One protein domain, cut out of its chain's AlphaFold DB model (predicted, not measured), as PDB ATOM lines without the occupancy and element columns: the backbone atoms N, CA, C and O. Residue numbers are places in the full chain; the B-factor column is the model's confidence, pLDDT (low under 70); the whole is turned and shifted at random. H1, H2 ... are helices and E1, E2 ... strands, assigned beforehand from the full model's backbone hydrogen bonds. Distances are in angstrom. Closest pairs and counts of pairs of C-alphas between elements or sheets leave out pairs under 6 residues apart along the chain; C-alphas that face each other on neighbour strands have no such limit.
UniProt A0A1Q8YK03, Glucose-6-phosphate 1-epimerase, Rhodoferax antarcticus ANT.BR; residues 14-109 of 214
ATOM      1  N   LYS A  14     278.104 300.709 260.157       91.19
ATOM      2  CA  LYS A  14     279.286 300.631 261.029       91.19
ATOM      3  C   LYS A  14     278.900 300.255 262.455       91.19
ATOM      4  O   LYS A  14     277.879 300.685 262.979       91.19
ATOM      5  N   GLY A  15     279.726 299.418 263.079       92.12
ATOM      6  CA  GLY A  15     279.566 299.080 264.491       92.12
ATOM      7  C   GLY A  15     279.992 300.263 265.354       92.12
ATOM      8  O   GLY A  15     280.970 300.933 265.034       92.12
ATOM      9  N   VAL A  16     279.278 300.505 266.450       94.50
ATOM     10  CA  VAL A  16     279.610 301.594 267.376       94.50
ATOM     11  C   VAL A  16     280.597 301.091 268.431       94.50
ATOM     12  O   VAL A  16     280.363 300.067 269.076       94.50
ATOM     13  N   ARG A  17     281.695 301.827 268.643       95.88
ATOM     14  CA  ARG A  17     282.685 301.579 269.705       95.88
ATOM     15  C   ARG A  17     282.170 302.071 271.063       95.88
ATOM     16  O   ARG A  17     282.657 303.058 271.613       95.88
ATOM     17  N   ALA A  18     281.117 301.437 271.565       94.31
ATOM     18  CA  ALA A  18     280.420 301.898 272.758       94.31
ATOM     19  C   ALA A  18     279.480 300.846 273.345       94.31
ATOM     20  O   ALA A  18     278.937 300.012 272.624       94.31
ATOM     21  N   GLY A  19     279.172 300.998 274.632       96.25
ATOM     22  CA  GLY A  19     277.998 300.391 275.243       96.25
ATOM     23  C   GLY A  19     278.064 298.871 275.276       96.25
ATOM     24  O   GLY A  19     279.020 298.294 275.783       96.25
ATOM     25  N   VAL A  20     277.018 298.234 274.755       97.94
ATOM     26  CA  VAL A  20     276.932 296.779 274.630       97.94
ATOM     27  C   VAL A  20     276.513 296.442 273.198       97.94
ATOM     28  O   VAL A  20     275.315 296.385 272.912       97.94
ATOM     29  N   PRO A  21     277.462 296.277 272.259       97.06
ATOM     30  CA  PRO A  21     277.160 295.725 270.945       97.06
ATOM     31  C   PRO A  21     276.543 294.326 271.061       97.06
ATOM     32  O   PRO A  21     276.677 293.659 272.083       97.06
ATOM     33  N   VAL A  22     275.902 293.859 269.990       98.00
ATOM     34  CA  VAL A  22     275.337 292.503 269.913       98.00
ATOM     35  C   VAL A  22     276.113 291.700 268.874       98.00
ATOM     36  O   VAL A  22     276.063 292.010 267.684       98.00
ATOM     37  N   CYS A  23     276.847 290.680 269.318       97.75
ATOM     38  CA  CYS A  23     277.538 289.741 268.434       97.75
ATOM     39  C   CYS A  23     276.609 288.566 268.146       97.75
ATOM     40  O   CYS A  23     276.297 287.816 269.066       97.75
ATOM     41  N   TRP A  24     276.157 288.423 266.902       98.12
ATOM     42  CA  TRP A  24     275.238 287.355 266.492       98.12
ATOM     43  C   TRP A  24     275.172 287.258 264.952       98.12
ATOM     44  O   TRP A  24     275.138 288.317 264.310       98.12
ATOM     45  N   PRO A  25     275.142 286.065 264.317       97.62
ATOM     46  CA  PRO A  25     275.080 284.720 264.908       97.62
ATOM     47  C   PRO A  25     276.456 284.060 265.087       97.62
ATOM     48  O   PRO A  25     276.547 282.854 265.317       97.62
ATOM     49  N   TRP A  26     277.540 284.834 264.967       97.12
ATOM     50  CA  TRP A  26     278.874 284.385 265.351       97.12
ATOM     51  C   TRP A  26     279.634 285.429 266.162       97.12
ATOM     52  O   TRP A  26     279.496 286.641 265.965       97.12
ATOM     53  N   PHE A  27     280.494 284.936 267.047       94.88
ATOM     54  CA  PHE A  27     281.470 285.719 267.786       94.88
ATOM     55  C   PHE A  27     282.834 285.711 267.080       94.88
ATOM     56  O   PHE A  27     283.292 284.682 266.591       94.88
ATOM     57  N   GLY A  28     283.510 286.862 267.048       92.25
ATOM     58  CA  GLY A  28     284.839 286.987 266.452       92.25
ATOM     59  C   GLY A  28     284.839 286.992 264.920       92.25
ATOM     60  O   GLY A  28     283.855 287.370 264.275       92.25
ATOM     61  N   ALA A  29     285.984 286.645 264.335       92.38
ATOM     62  CA  ALA A  29     286.183 286.632 262.891       92.38
ATOM     63  C   ALA A  29     285.822 285.264 262.299       92.38
ATOM     64  O   ALA A  29     286.250 284.230 262.802       92.38
ATOM     65  N   VAL A  30     285.083 285.277 261.189       92.75
ATOM     66  CA  VAL A  30     284.808 284.095 260.364       92.75
ATOM     67  C   VAL A  30     285.270 284.417 258.939       92.75
ATOM     68  O   VAL A  30     284.910 285.485 258.433       92.75
ATOM     69  N   PRO A  31     286.073 283.559 258.277       92.00
ATOM     70  CA  PRO A  31     286.569 283.827 256.928       92.00
ATOM     71  C   PRO A  31     285.447 284.182 255.946       92.00
ATOM     72  O   PRO A  31     284.429 283.497 255.875       92.00
ATOM     73  N   GLY A  32     285.628 285.274 255.197       91.00
ATOM     74  CA  GLY A  32     284.643 285.756 254.221       91.00
ATOM     75  C   GLY A  32     283.380 286.391 254.819       91.00
ATOM     76  O   GLY A  32     282.473 286.734 254.065       91.00
ATOM     77  N   LYS A  33     283.302 286.574 256.145       92.88
ATOM     78  CA  LYS A  33     282.143 287.155 256.836       92.88
ATOM     79  C   LYS A  33     282.533 288.380 257.675       92.88
ATOM     80  O   LYS A  33     283.687 288.499 258.093       92.88
ATOM     81  N   PRO A  34     281.591 289.301 257.955       92.38
ATOM     82  CA  PRO A  34     281.858 290.418 258.855       92.38
ATOM     83  C   PRO A  34     282.221 289.925 260.260       92.38
ATOM     84  O   PRO A  34     281.665 288.946 260.760       92.38
ATOM     85  N   ALA A  35     283.153 290.616 260.919       92.12
ATOM     86  CA  ALA A  35     283.524 290.296 262.292       92.12
ATOM     87  C   ALA A  35     282.355 290.571 263.250       92.12
ATOM     88  O   ALA A  35     281.747 291.648 263.194       92.12
ATOM     89  N   HIS A  36     282.131 289.639 264.180       95.38
ATOM     90  CA  HIS A  36     281.095 289.688 265.215       95.38
ATOM     91  C   HIS A  36     279.659 289.693 264.676       95.38
ATOM     92  O   HIS A  36     278.777 290.369 265.213       95.38
ATOM     93  N   GLY A  37     279.417 288.931 263.614       96.19
ATOM     94  CA  GLY A  37     278.071 288.698 263.129       96.19
ATOM     95  C   GLY A  37     277.510 289.815 262.256       96.19
ATOM     96  O   GLY A  37     278.232 290.595 261.636       96.19
ATOM     97  N   LEU A  38     276.182 289.849 262.187       95.50
ATOM     98  CA  LEU A  38     275.415 290.594 261.190       95.50
ATOM     99  C   LEU A  38     274.624 291.764 261.771       95.50
ATOM    100  O   LEU A  38     274.183 292.622 261.010       95.50
ATOM    101  N   VAL A  39     274.409 291.791 263.089       96.56
ATOM    102  CA  VAL A  39     273.348 292.620 263.691       96.56
ATOM    103  C   VAL A  39     273.843 293.910 264.340       96.56
ATOM    104  O   VAL A  39     273.069 294.858 264.450       96.56
ATOM    105  N   ARG A  40     275.125 294.006 264.728       95.88
ATOM    106  CA  ARG A  40     275.682 295.224 265.362       95.88
ATOM    107  C   ARG A  40     275.842 296.419 264.419       95.88
ATOM    108  O   ARG A  40     276.137 297.515 264.878       95.88
ATOM    109  N   THR A  41     275.717 296.198 263.115       94.62
ATOM    110  CA  THR A  41     275.830 297.222 262.065       94.62
ATOM    111  C   THR A  41     274.478 297.560 261.435       94.62
ATOM    112  O   THR A  41     274.423 298.309 260.459       94.62
ATOM    113  N   ARG A  42     273.385 296.999 261.968       94.69
ATOM    114  CA  ARG A  42     272.031 297.125 261.425       94.69
ATOM    115  C   ARG A  42     271.114 297.860 262.385       94.69
ATOM    116  O   ARG A  42     271.335 297.881 263.594       94.69
ATOM    117  N   LEU A  43     270.065 298.450 261.824       95.06
ATOM    118  CA  LEU A  43     269.015 299.093 262.600       95.06
ATOM    119  C   LEU A  43     268.059 298.041 263.158       95.06
ATOM    120  O   LEU A  43     267.562 297.188 262.427       95.06
ATOM    121  N   TRP A  44     267.796 298.140 264.456       97.50
ATOM    122  CA  TRP A  44     266.803 297.326 265.144       97.50
ATOM    123  C   TRP A  44     265.484 298.086 265.206       97.50
ATOM    124  O   TRP A  44     265.460 299.306 265.384       97.50
ATOM    125  N   GLN A  45     264.376 297.364 265.105       98.38
ATOM    126  CA  GLN A  45     263.055 297.940 265.290       98.38
ATOM    127  C   GLN A  45     262.750 298.061 266.785       98.38
ATOM    128  O   GLN A  45     262.824 297.074 267.516       98.38
ATOM    129  N   LEU A  46     262.339 299.248 267.238       98.50
ATOM    130  CA  LEU A  46     261.691 299.393 268.540       98.50
ATOM    131  C   LEU A  46     260.282 298.800 268.454       98.50
ATOM    132  O   LEU A  46     259.395 299.378 267.830       98.50
ATOM    133  N   ARG A  47     260.089 297.634 269.066       98.44
ATOM    134  CA  ARG A  47     258.818 296.897 269.077       98.44
ATOM    135  C   ARG A  47     257.952 297.237 270.284       98.44
ATOM    136  O   ARG A  47     256.744 297.041 270.243       98.44
ATOM    137  N   GLY A  48     258.553 297.756 271.352       98.19
ATOM    138  CA  GLY A  48     257.821 298.208 272.528       98.19
ATOM    139  C   GLY A  48     258.689 299.005 273.490       98.19
ATOM    140  O   GLY A  48     259.892 298.771 273.598       98.19
ATOM    141  N   ALA A  49     258.058 299.936 274.197       98.44
ATOM    142  CA  ALA A  49     258.645 300.685 275.298       98.44
ATOM    143  C   ALA A  49     257.576 300.856 276.382       98.44
ATOM    144  O   ALA A  49     256.484 301.349 276.096       98.44
ATOM    145  N   ALA A  50     257.866 300.420 277.604       98.06
ATOM    146  CA  ALA A  50     256.924 300.469 278.717       98.06
ATOM    147  C   ALA A  50     257.653 300.632 280.055       98.06
ATOM    148  O   ALA A  50     258.873 300.493 280.133       98.06
ATOM    149  N   LEU A  51     256.885 300.907 281.108       98.12
ATOM    150  CA  LEU A  51     257.332 300.701 282.480       98.12
ATOM    151  C   LEU A  51     256.861 299.323 282.954       98.12
ATOM    152  O   LEU A  51     255.718 298.947 282.691       98.12
ATOM    153  N   ASP A  52     257.720 298.580 283.648       95.31
ATOM    154  CA  ASP A  52     257.292 297.368 284.347       95.31
ATOM    155  C   ASP A  52     256.507 297.697 285.632       95.31
ATOM    156  O   ASP A  52     256.362 298.857 286.029       95.31
ATOM    157  N   ALA A  53     256.009 296.666 286.319       94.94
ATOM    158  CA  ALA A  53     255.247 296.830 287.561       94.94
ATOM    159  C   ALA A  53     256.041 297.510 288.697       94.94
ATOM    160  O   ALA A  53     255.445 298.004 289.652       94.94
ATOM    161  N   SER A  54     257.373 297.534 288.606       95.19
ATOM    162  CA  SER A  54     258.268 298.203 289.552       95.19
ATOM    163  C   SER A  54     258.677 299.617 289.112       95.19
ATOM    164  O   SER A  54     259.412 300.293 289.834       95.19
ATOM    165  N   GLY A  55     258.195 300.080 287.954       96.62
ATOM    166  CA  GLY A  55     258.508 301.387 287.381       96.62
ATOM    167  C   GLY A  55     259.830 301.443 286.609       96.62
ATOM    168  O   GLY A  55     260.320 302.540 286.346       96.62
ATOM    169  N   GLN A  56     260.433 300.305 286.254       97.94
ATOM    170  CA  GLN A  56     261.651 300.262 285.435       97.94
ATOM    171  C   GLN A  56     261.319 300.402 283.953       97.94
ATOM    172  O   GLN A  56     260.307 299.884 283.490       97.94
ATOM    173  N   VAL A  57     262.191 301.069 283.193       98.44
ATOM    174  CA  VAL A  57     262.017 301.210 281.742       98.44
ATOM    175  C   VAL A  57     262.374 299.894 281.068       98.44
ATOM    176  O   VAL A  57     263.494 299.411 281.221       98.44
ATOM    177  N   VAL A  58     261.451 299.351 280.281       98.56
ATOM    178  CA  VAL A  58     261.638 298.141 279.479       98.56
ATOM    179  C   VAL A  58     261.512 298.499 278.004       98.56
ATOM    180  O   VAL A  58     260.467 298.976 277.560       98.56
ATOM    181  N   LEU A  59     262.572 298.252 277.239       98.75
ATOM    182  CA  LEU A  59     262.609 298.406 275.787       98.75
ATOM    183  C   LEU A  59     262.695 297.028 275.137       98.75
ATOM    184  O   LEU A  59     263.559 296.227 275.494       98.75
ATOM    185  N   ARG A  60     261.829 296.765 274.160       98.69
ATOM    186  CA  ARG A  60     261.866 295.567 273.318       98.69
ATOM    187  C   ARG A  60     262.333 295.968 271.927       98.69
ATOM    188  O   ARG A  60     261.622 296.675 271.210       98.69
ATOM    189  N   LEU A  61     263.527 295.523 271.561       98.81
ATOM    190  CA  LEU A  61     264.128 295.731 270.250       98.81
ATOM    191  C   LEU A  61     264.100 294.410 269.487       98.81
ATOM    192  O   LEU A  61     264.329 293.364 270.088       98.81
ATOM    193  N   GLY A  62     263.874 294.437 268.178       98.56
ATOM    194  CA  GLY A  62     264.000 293.220 267.383       98.56
ATOM    195  C   GLY A  62     264.462 293.435 265.954       98.56
ATOM    196  O   GLY A  62     264.355 294.529 265.397       98.56
ATOM    197  N   ILE A  63     264.984 292.359 265.382       98.38
ATOM    198  CA  ILE A  63     265.458 292.261 264.005       98.38
ATOM    199  C   ILE A  63     265.131 290.856 263.483       98.38
ATOM    200  O   ILE A  63     265.243 289.878 264.219       98.38
ATOM    201  N   CYS A  64     264.688 290.765 262.234       98.06
ATOM    202  CA  CYS A  64     264.427 289.495 261.557       98.06
ATOM    203  C   CYS A  64     265.418 289.312 260.408       98.06
ATOM    204  O   CYS A  64     266.137 290.250 260.050       98.06
ATOM    205  N   ASP A  65     265.436 288.118 259.829       97.56
ATOM    206  CA  ASP A  65     266.158 287.890 258.587       97.56
ATOM    207  C   ASP A  65     265.639 288.772 257.433       97.56
ATOM    208  O   ASP A  65     264.470 289.149 257.352       97.56
ATOM    209  N   ASP A  66     266.563 289.101 256.540       96.50
ATOM    210  CA  ASP A  66     266.360 289.764 255.255       96.50
ATOM    211  C   ASP A  66     267.316 289.180 254.199       96.50
ATOM    212  O   ASP A  66     268.221 288.401 254.529       96.50
ATOM    213  N   ASP A  67     267.155 289.580 252.935       96.81
ATOM    214  CA  ASP A  67     267.978 289.104 251.812       96.81
ATOM    215  C   ASP A  67     269.488 289.251 252.067       96.81
ATOM    216  O   ASP A  67     270.280 288.382 251.699       96.81
ATOM    217  N   VAL A  68     269.906 290.321 252.751       93.31
ATOM    218  CA  VAL A  68     271.322 290.570 253.047       93.31
ATOM    219  C   VAL A  68     271.812 289.646 254.160       93.31
ATOM    220  O   VAL A  68     272.943 289.181 254.121       93.31
ATOM    221  N   THR A  69     271.019 289.377 255.200       95.12
ATOM    222  CA  THR A  69     271.417 288.384 256.215       95.12
ATOM    223  C   THR A  69     271.507 286.989 255.604       95.12
ATOM    224  O   THR A  69     272.506 286.301 255.827       95.12
ATOM    225  N   ARG A  70     270.542 286.630 254.745       95.38
ATOM    226  CA  ARG A  70     270.478 285.342 254.051       95.38
ATOM    227  C   ARG A  70     271.640 285.140 253.084       95.38
ATOM    228  O   ARG A  70     272.112 284.019 252.954       95.38
ATOM    229  N   SER A  71     272.187 286.212 252.501       95.00
ATOM    230  CA  SER A  71     273.388 286.120 251.657       95.00
ATOM    231  C   SER A  71     274.670 285.764 252.426       95.00
ATOM    232  O   SER A  71     275.633 285.306 251.819       95.00
ATOM    233  N   PHE A  72     274.720 285.991 253.746       94.00
ATOM    234  CA  PHE A  72     275.860 285.601 254.594       94.00
ATOM    235  C   PHE A  72     275.597 284.331 255.411       94.00
ATOM    236  O   PHE A  72     276.545 283.638 255.809       94.00
ATOM    237  N   TRP A  73     274.334 284.064 255.737       95.25
ATOM    238  CA  TRP A  73     273.896 282.965 256.587       95.25
ATOM    239  C   TRP A  73     272.431 282.638 256.279       95.25
ATOM    240  O   TRP A  73     271.526 283.370 256.673       95.25
ATOM    241  N   GLU A  74     272.214 281.558 255.529       95.94
ATOM    242  CA  GLU A  74     270.932 281.204 254.908       95.94
ATOM    243  C   GLU A  74     269.939 280.567 255.900       95.94
ATOM    244  O   GLU A  74     269.465 279.454 255.713       95.94
ATOM    245  N   HIS A  75     269.601 281.277 256.977       97.31
ATOM    246  CA  HIS A  75     268.600 280.829 257.946       97.31
ATOM    247  C   HIS A  75     267.558 281.912 258.216       97.31
ATOM    248  O   HIS A  75     267.861 283.104 258.239       97.31
ATOM    249  N   ALA A  76     266.316 281.472 258.426       97.94
ATOM    250  CA  ALA A  76     265.238 282.329 258.897       97.94
ATOM    251  C   ALA A  76     265.350 282.497 260.414       97.94
ATOM    252  O   ALA A  76     265.534 281.512 261.137       97.94
ATOM    253  N   PHE A  77     265.248 283.731 260.899       98.38
ATOM    254  CA  PHE A  77     265.365 284.000 262.323       98.38
ATOM    255  C   PHE A  77     264.569 285.225 262.753       98.38
ATOM    256  O   PHE A  77     264.311 286.158 261.993       98.38
ATOM    257  N   GLU A  78     264.279 285.253 264.044       98.38
ATOM    258  CA  GLU A  78     263.885 286.449 264.761       98.38
ATOM    259  C   GLU A  78     264.789 286.599 265.987       98.38
ATOM    260  O   GLU A  78     264.954 285.669 266.777       98.38
ATOM    261  N   LEU A  79     265.410 287.767 266.127       98.62
ATOM    262  CA  LEU A  79     266.277 288.103 267.246       98.62
ATOM    263  C   LEU A  79     265.649 289.251 268.028       98.62
ATOM    264  O   LEU A  79     265.311 290.295 267.467       98.62
ATOM    265  N   GLU A  80     265.513 289.061 269.334       98.75
ATOM    266  CA  GLU A  80     264.955 290.049 270.247       98.75
ATOM    267  C   GLU A  80     265.958 290.409 271.338       98.75
ATOM    268  O   GLU A  80     266.561 289.534 271.955       98.75
ATOM    269  N   LEU A  81     266.094 291.707 271.605       98.75
ATOM    270  CA  LEU A  81     266.835 292.244 272.732       98.75
ATOM    271  C   LEU A  81     265.864 292.985 273.652       98.75
ATOM    272  O   LEU A  81     265.331 294.042 273.301       98.75
ATOM    273  N   LEU A  82     265.660 292.437 274.846       98.56
ATOM    274  CA  LEU A  82     264.937 293.097 275.922       98.56
ATOM    275  C   LEU A  82     265.934 293.844 276.813       98.56
ATOM    276  O   LEU A  82     266.830 293.235 277.401       98.56
ATOM    277  N   VAL A  83     265.767 295.159 276.924       98.62
ATOM    278  CA  VAL A  83     266.602 296.037 277.748       98.62
ATOM    279  C   VAL A  83     265.763 296.560 278.902       98.62
ATOM    280  O   VAL A  83     264.817 297.312 278.682       98.62
ATOM    281  N   THR A  84     266.111 296.186 280.130       98.56
ATOM    282  CA  THR A  84     265.472 296.710 281.345       98.56
ATOM    283  C   THR A  84     266.440 297.630 282.075       98.56
ATOM    284  O   THR A  84     267.538 297.214 282.456       98.56
ATOM    285  N   VAL A  85     266.043 298.889 282.252       98.12
ATOM    286  CA  VAL A  85     266.851 299.951 282.855       98.12
ATOM    287  C   VAL A  85     266.220 300.391 284.172       98.12
ATOM    288  O   VAL A  85     265.128 300.961 284.208       98.12
ATOM    289  N   GLY A  86     266.949 300.161 285.262       96.50
ATOM    290  CA  GLY A  86     266.603 300.609 286.607       96.50
ATOM    291  C   GLY A  86     267.857 300.837 287.447       96.50
ATOM    292  O   GLY A  86     268.866 301.346 286.961       96.50
ATOM    293  N   ARG A  87     267.832 300.415 288.720       95.31
ATOM    294  CA  ARG A  87     269.052 300.383 289.560       95.31
ATOM    295  C   ARG A  87     270.109 299.409 289.024       95.31
ATOM    296  O   ARG A  87     271.285 299.539 289.346       95.31
ATOM    297  N   THR A  88     269.672 298.439 288.231       96.75
ATOM    298  CA  THR A  88     270.494 297.506 287.463       96.75
ATOM    299  C   THR A  88     270.176 297.667 285.980       96.75
ATOM    300  O   THR A  88     269.095 298.138 285.622       96.75
ATOM    301  N   LEU A  89     271.112 297.261 285.123       97.94
ATOM    302  CA  LEU A  89     270.872 297.078 283.696       97.94
ATOM    303  C   LEU A  89     270.751 295.578 283.427       97.94
ATOM    304  O   LEU A  89     271.681 294.834 283.734       97.94
ATOM    305  N   THR A  90     269.633 295.152 282.850       98.06
ATOM    306  CA  THR A  90     269.424 293.764 282.427       98.06
ATOM    307  C   THR A  90     269.217 293.724 280.922       98.06
ATOM    308  O   THR A  90     268.417 294.483 280.377       98.06
ATOM    309  N   LEU A  91     269.953 292.833 280.261       98.50
ATOM    310  CA  LEU A  91     269.879 292.575 278.829       98.50
ATOM    311  C   LEU A  91     269.518 291.103 278.644       98.50
ATOM    312  O   LEU A  91     270.203 290.238 279.186       98.50
ATOM    313  N   ALA A  92     268.455 290.821 277.896       98.25
ATOM    314  CA  ALA A  92     268.095 289.464 277.502       98.25
ATOM    315  C   ALA A  92     268.034 289.387 275.977       98.25
ATOM    316  O   ALA A  92     267.186 290.029 275.356       98.25
ATOM    317  N   LEU A  93     268.953 288.622 275.389       98.56
ATOM    318  CA  LEU A  93     269.018 288.363 273.956       98.56
ATOM    319  C   LEU A  93     268.383 286.998 273.674       98.56
ATOM    320  O   LEU A  93     268.861 285.979 274.168       98.56
ATOM    321  N   THR A  94     267.306 286.978 272.895       98.19
ATOM    322  CA  THR A  94     266.559 285.760 272.565       98.19
ATOM    323  C   THR A  94     266.612 285.522 271.067       98.19
ATOM    324  O   THR A  94     266.188 286.375 270.292       98.19
ATOM    325  N   THR A  95     267.120 284.356 270.667       98.12
ATOM    326  CA  THR A  95     267.078 283.888 269.277       98.12
ATOM    327  C   THR A  95     265.895 282.949 269.098       98.12
ATOM    328  O   THR A  95     265.753 281.985 269.848       98.12
ATOM    329  N   HIS A  96     265.081 283.198 268.082       98.12
ATOM    330  CA  HIS A  96     264.010 282.317 267.651       98.12
ATOM    331  C   HIS A  96     264.304 281.821 266.231       98.12
ATOM    332  O   HIS A  96     264.479 282.615 265.305       98.12
ATOM    333  N   ASN A  97     264.387 280.499 266.069       98.25
ATOM    334  CA  ASN A  97     264.468 279.860 264.761       98.25
ATOM    335  C   ASN A  97     263.066 279.816 264.149       98.25
ATOM    336  O   ASN A  97     262.213 279.064 264.615       98.25
ATOM    337  N   THR A  98     262.834 280.632 263.123       98.25
ATOM    338  CA  THR A  98     261.560 280.692 262.390       98.25
ATOM    339  C   THR A  98     261.579 279.829 261.124       98.25
ATOM    340  O   THR A  98     260.604 279.809 260.372       98.25
ATOM    341  N   GLY A  99     262.689 279.132 260.867       97.31
ATOM    342  CA  GLY A  99     262.886 278.248 259.726       97.31
ATOM    343  C   GLY A  99     262.569 276.784 260.026       97.31
ATOM    344  O   GLY A  99     262.207 276.404 261.138       97.31
ATOM    345  N   ALA A 100     262.719 275.948 258.998       96.25
ATOM    346  CA  ALA A 100     262.513 274.504 259.099       96.25
ATOM    347  C   ALA A 100     263.774 273.736 259.537       96.25
ATOM    348  O   ALA A 100     263.673 272.604 260.006       96.25
ATOM    349  N   GLU A 101     264.956 274.332 259.373       97.00
ATOM    350  CA  GLU A 101     266.242 273.686 259.638       97.00
ATOM    351  C   GLU A 101     266.836 274.154 260.962       97.00
ATOM    352  O   GLU A 101     266.792 275.340 261.293       97.00
ATOM    353  N   ALA A 102     267.425 273.224 261.714       97.38
ATOM    354  CA  ALA A 102     268.206 273.564 262.894       97.38
ATOM    355  C   ALA A 102     269.477 274.329 262.494       97.38
ATOM    356  O   ALA A 102     270.074 274.058 261.454       97.38
ATOM    357  N   PHE A 103     269.911 275.250 263.351       96.81
ATOM    358  CA  PHE A 103     271.166 275.969 263.178       96.81
ATOM    359  C   PHE A 103     271.908 276.103 264.505       96.81
ATOM    360  O   PHE A 103     271.309 276.074 265.582       96.81
ATOM    361  N   GLU A 104     273.217 276.293 264.407       95.81
ATOM    362  CA  GLU A 104     274.091 276.598 265.533       95.81
ATOM    363  C   GLU A 104     274.537 278.056 265.457       95.81
ATOM    364  O   GLU A 104     274.745 278.606 264.372       95.81
ATOM    365  N   ILE A 105     274.690 278.685 266.621       96.44
ATOM    366  CA  ILE A 105     275.151 280.067 266.737       96.44
ATOM    367  C   ILE A 105     276.223 280.174 267.813       96.44
ATOM    368  O   ILE A 105     276.239 279.420 268.784       96.44
ATOM    369  N   THR A 106     277.068 281.190 267.682       96.31
ATOM    370  CA  THR A 106     277.751 281.784 268.832       96.31
ATOM    371  C   THR A 106     277.268 283.217 268.987       96.31
ATOM    372  O   THR A 106     277.017 283.920 268.007       96.31
ATOM    373  N   GLN A 107     277.101 283.664 270.224       96.12
ATOM    374  CA  GLN A 107     276.630 285.011 270.508       96.12
ATOM    375  C   GLN A 107     277.356 285.585 271.712       96.12
ATOM    376  O   GLN A 107     277.842 284.835 272.554       96.12
ATOM    377  N   ALA A 108     277.436 286.909 271.763       96.81
ATOM    378  CA  ALA A 108     278.006 287.615 272.898       96.81
ATOM    379  C   ALA A 108     277.407 289.015 273.035       96.81
ATOM    380  O   ALA A 108     277.042 289.659 272.044       96.81
ATOM    381  N   LEU A 109     277.395 289.503 274.269       97.75
ATOM    382  CA  LEU A 109     277.144 290.891 274.634       97.75
ATOM    383  C   LEU A 109     278.465 291.538 275.097       97.75
ATOM    384  O   LEU A 109     278.720 291.591 276.306       97.75
TER     385      LEU A 109
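AT A GLANCE: This is residues 14 to 109 of the 214 residues of the protein "Glucose-6-phosphate 1-epimerase" of Rhodoferax antarcticus ANT.BR (UniProt A0A1Q8YK03). A single twisted wall of four antiparallel strands, E1 to E4, has one face covered by loops and the other face bare. The long unnamed stretch of residues 14 to 44 winds over the covered face, residues 98 to 109 come back on that same side beside E4, and the short helix H1 sits off one end of the strands, between E2 and E3 along the chain. The printed part has 96 residues with one named helix and four named strands, in the order E1 E2 H1 E3 E4; the sheet's order is E1 - E2 - E3 - E4. The class is mostly strand, though under half of the residues are in named elements. The whole is compact, with a radius of gyration of the C-alphas of 14.3 A and spans of 44 by 32 by 20 A.

HOW THE PARTS SIT: Begin with the inner strands E2, residues 57 to 64, and E3, residues 77 to 85. They are antiparallel at 165 degrees between their directions; look for N 59 and O 83, 2.8 A apart, within hydrogen-bond range. Beside E2 find the edge strand E1, residues 45 to 51, with which it forms a hairpin at 162 degrees; N 47 and O 60 are 2.8 A apart. Beside E3 find the other edge strand, E4, residues 89 to 97, again a hairpin, at 168 degrees; N 80 and O 94 are 2.9 A apart, and the facing C-alphas 81 and 93 are 4.6 A apart. From edge to edge the strands' lines turn by 44 degrees. H1, residues 67 to 72, is not on the sheet, with 2 pairs of C-alphas within 10 A, and it is apart from E1 and E4. In H1, 1 of 2 O i to N i+4 pairs is within hydrogen-bond range.

IN THESE COORDINATES: Find C-alpha 45 at (263.055, 297.940, 265.290), where E1 begins; it runs 18.3 A to C-alpha 51. E2 goes 23.5 A from C-alpha 57 to C-alpha 64. H1 begins at C-alpha 67, at (267.978, 289.104, 251.812), and measures 9.1 A. E3 then runs 26.0 A, and E4 runs 26.4 A to C-alpha 97 at (264.468, 279.860, 264.761).

THE WHOLE: The two C-alphas farthest apart are those of Gly 32 and Ser 54, at 45.8 A. The printed part runs from residue 14 to 109 with no cut. The four links between named elements are tight. The mean pLDDT of the printed part is 96.6, and no printed residue is under 70.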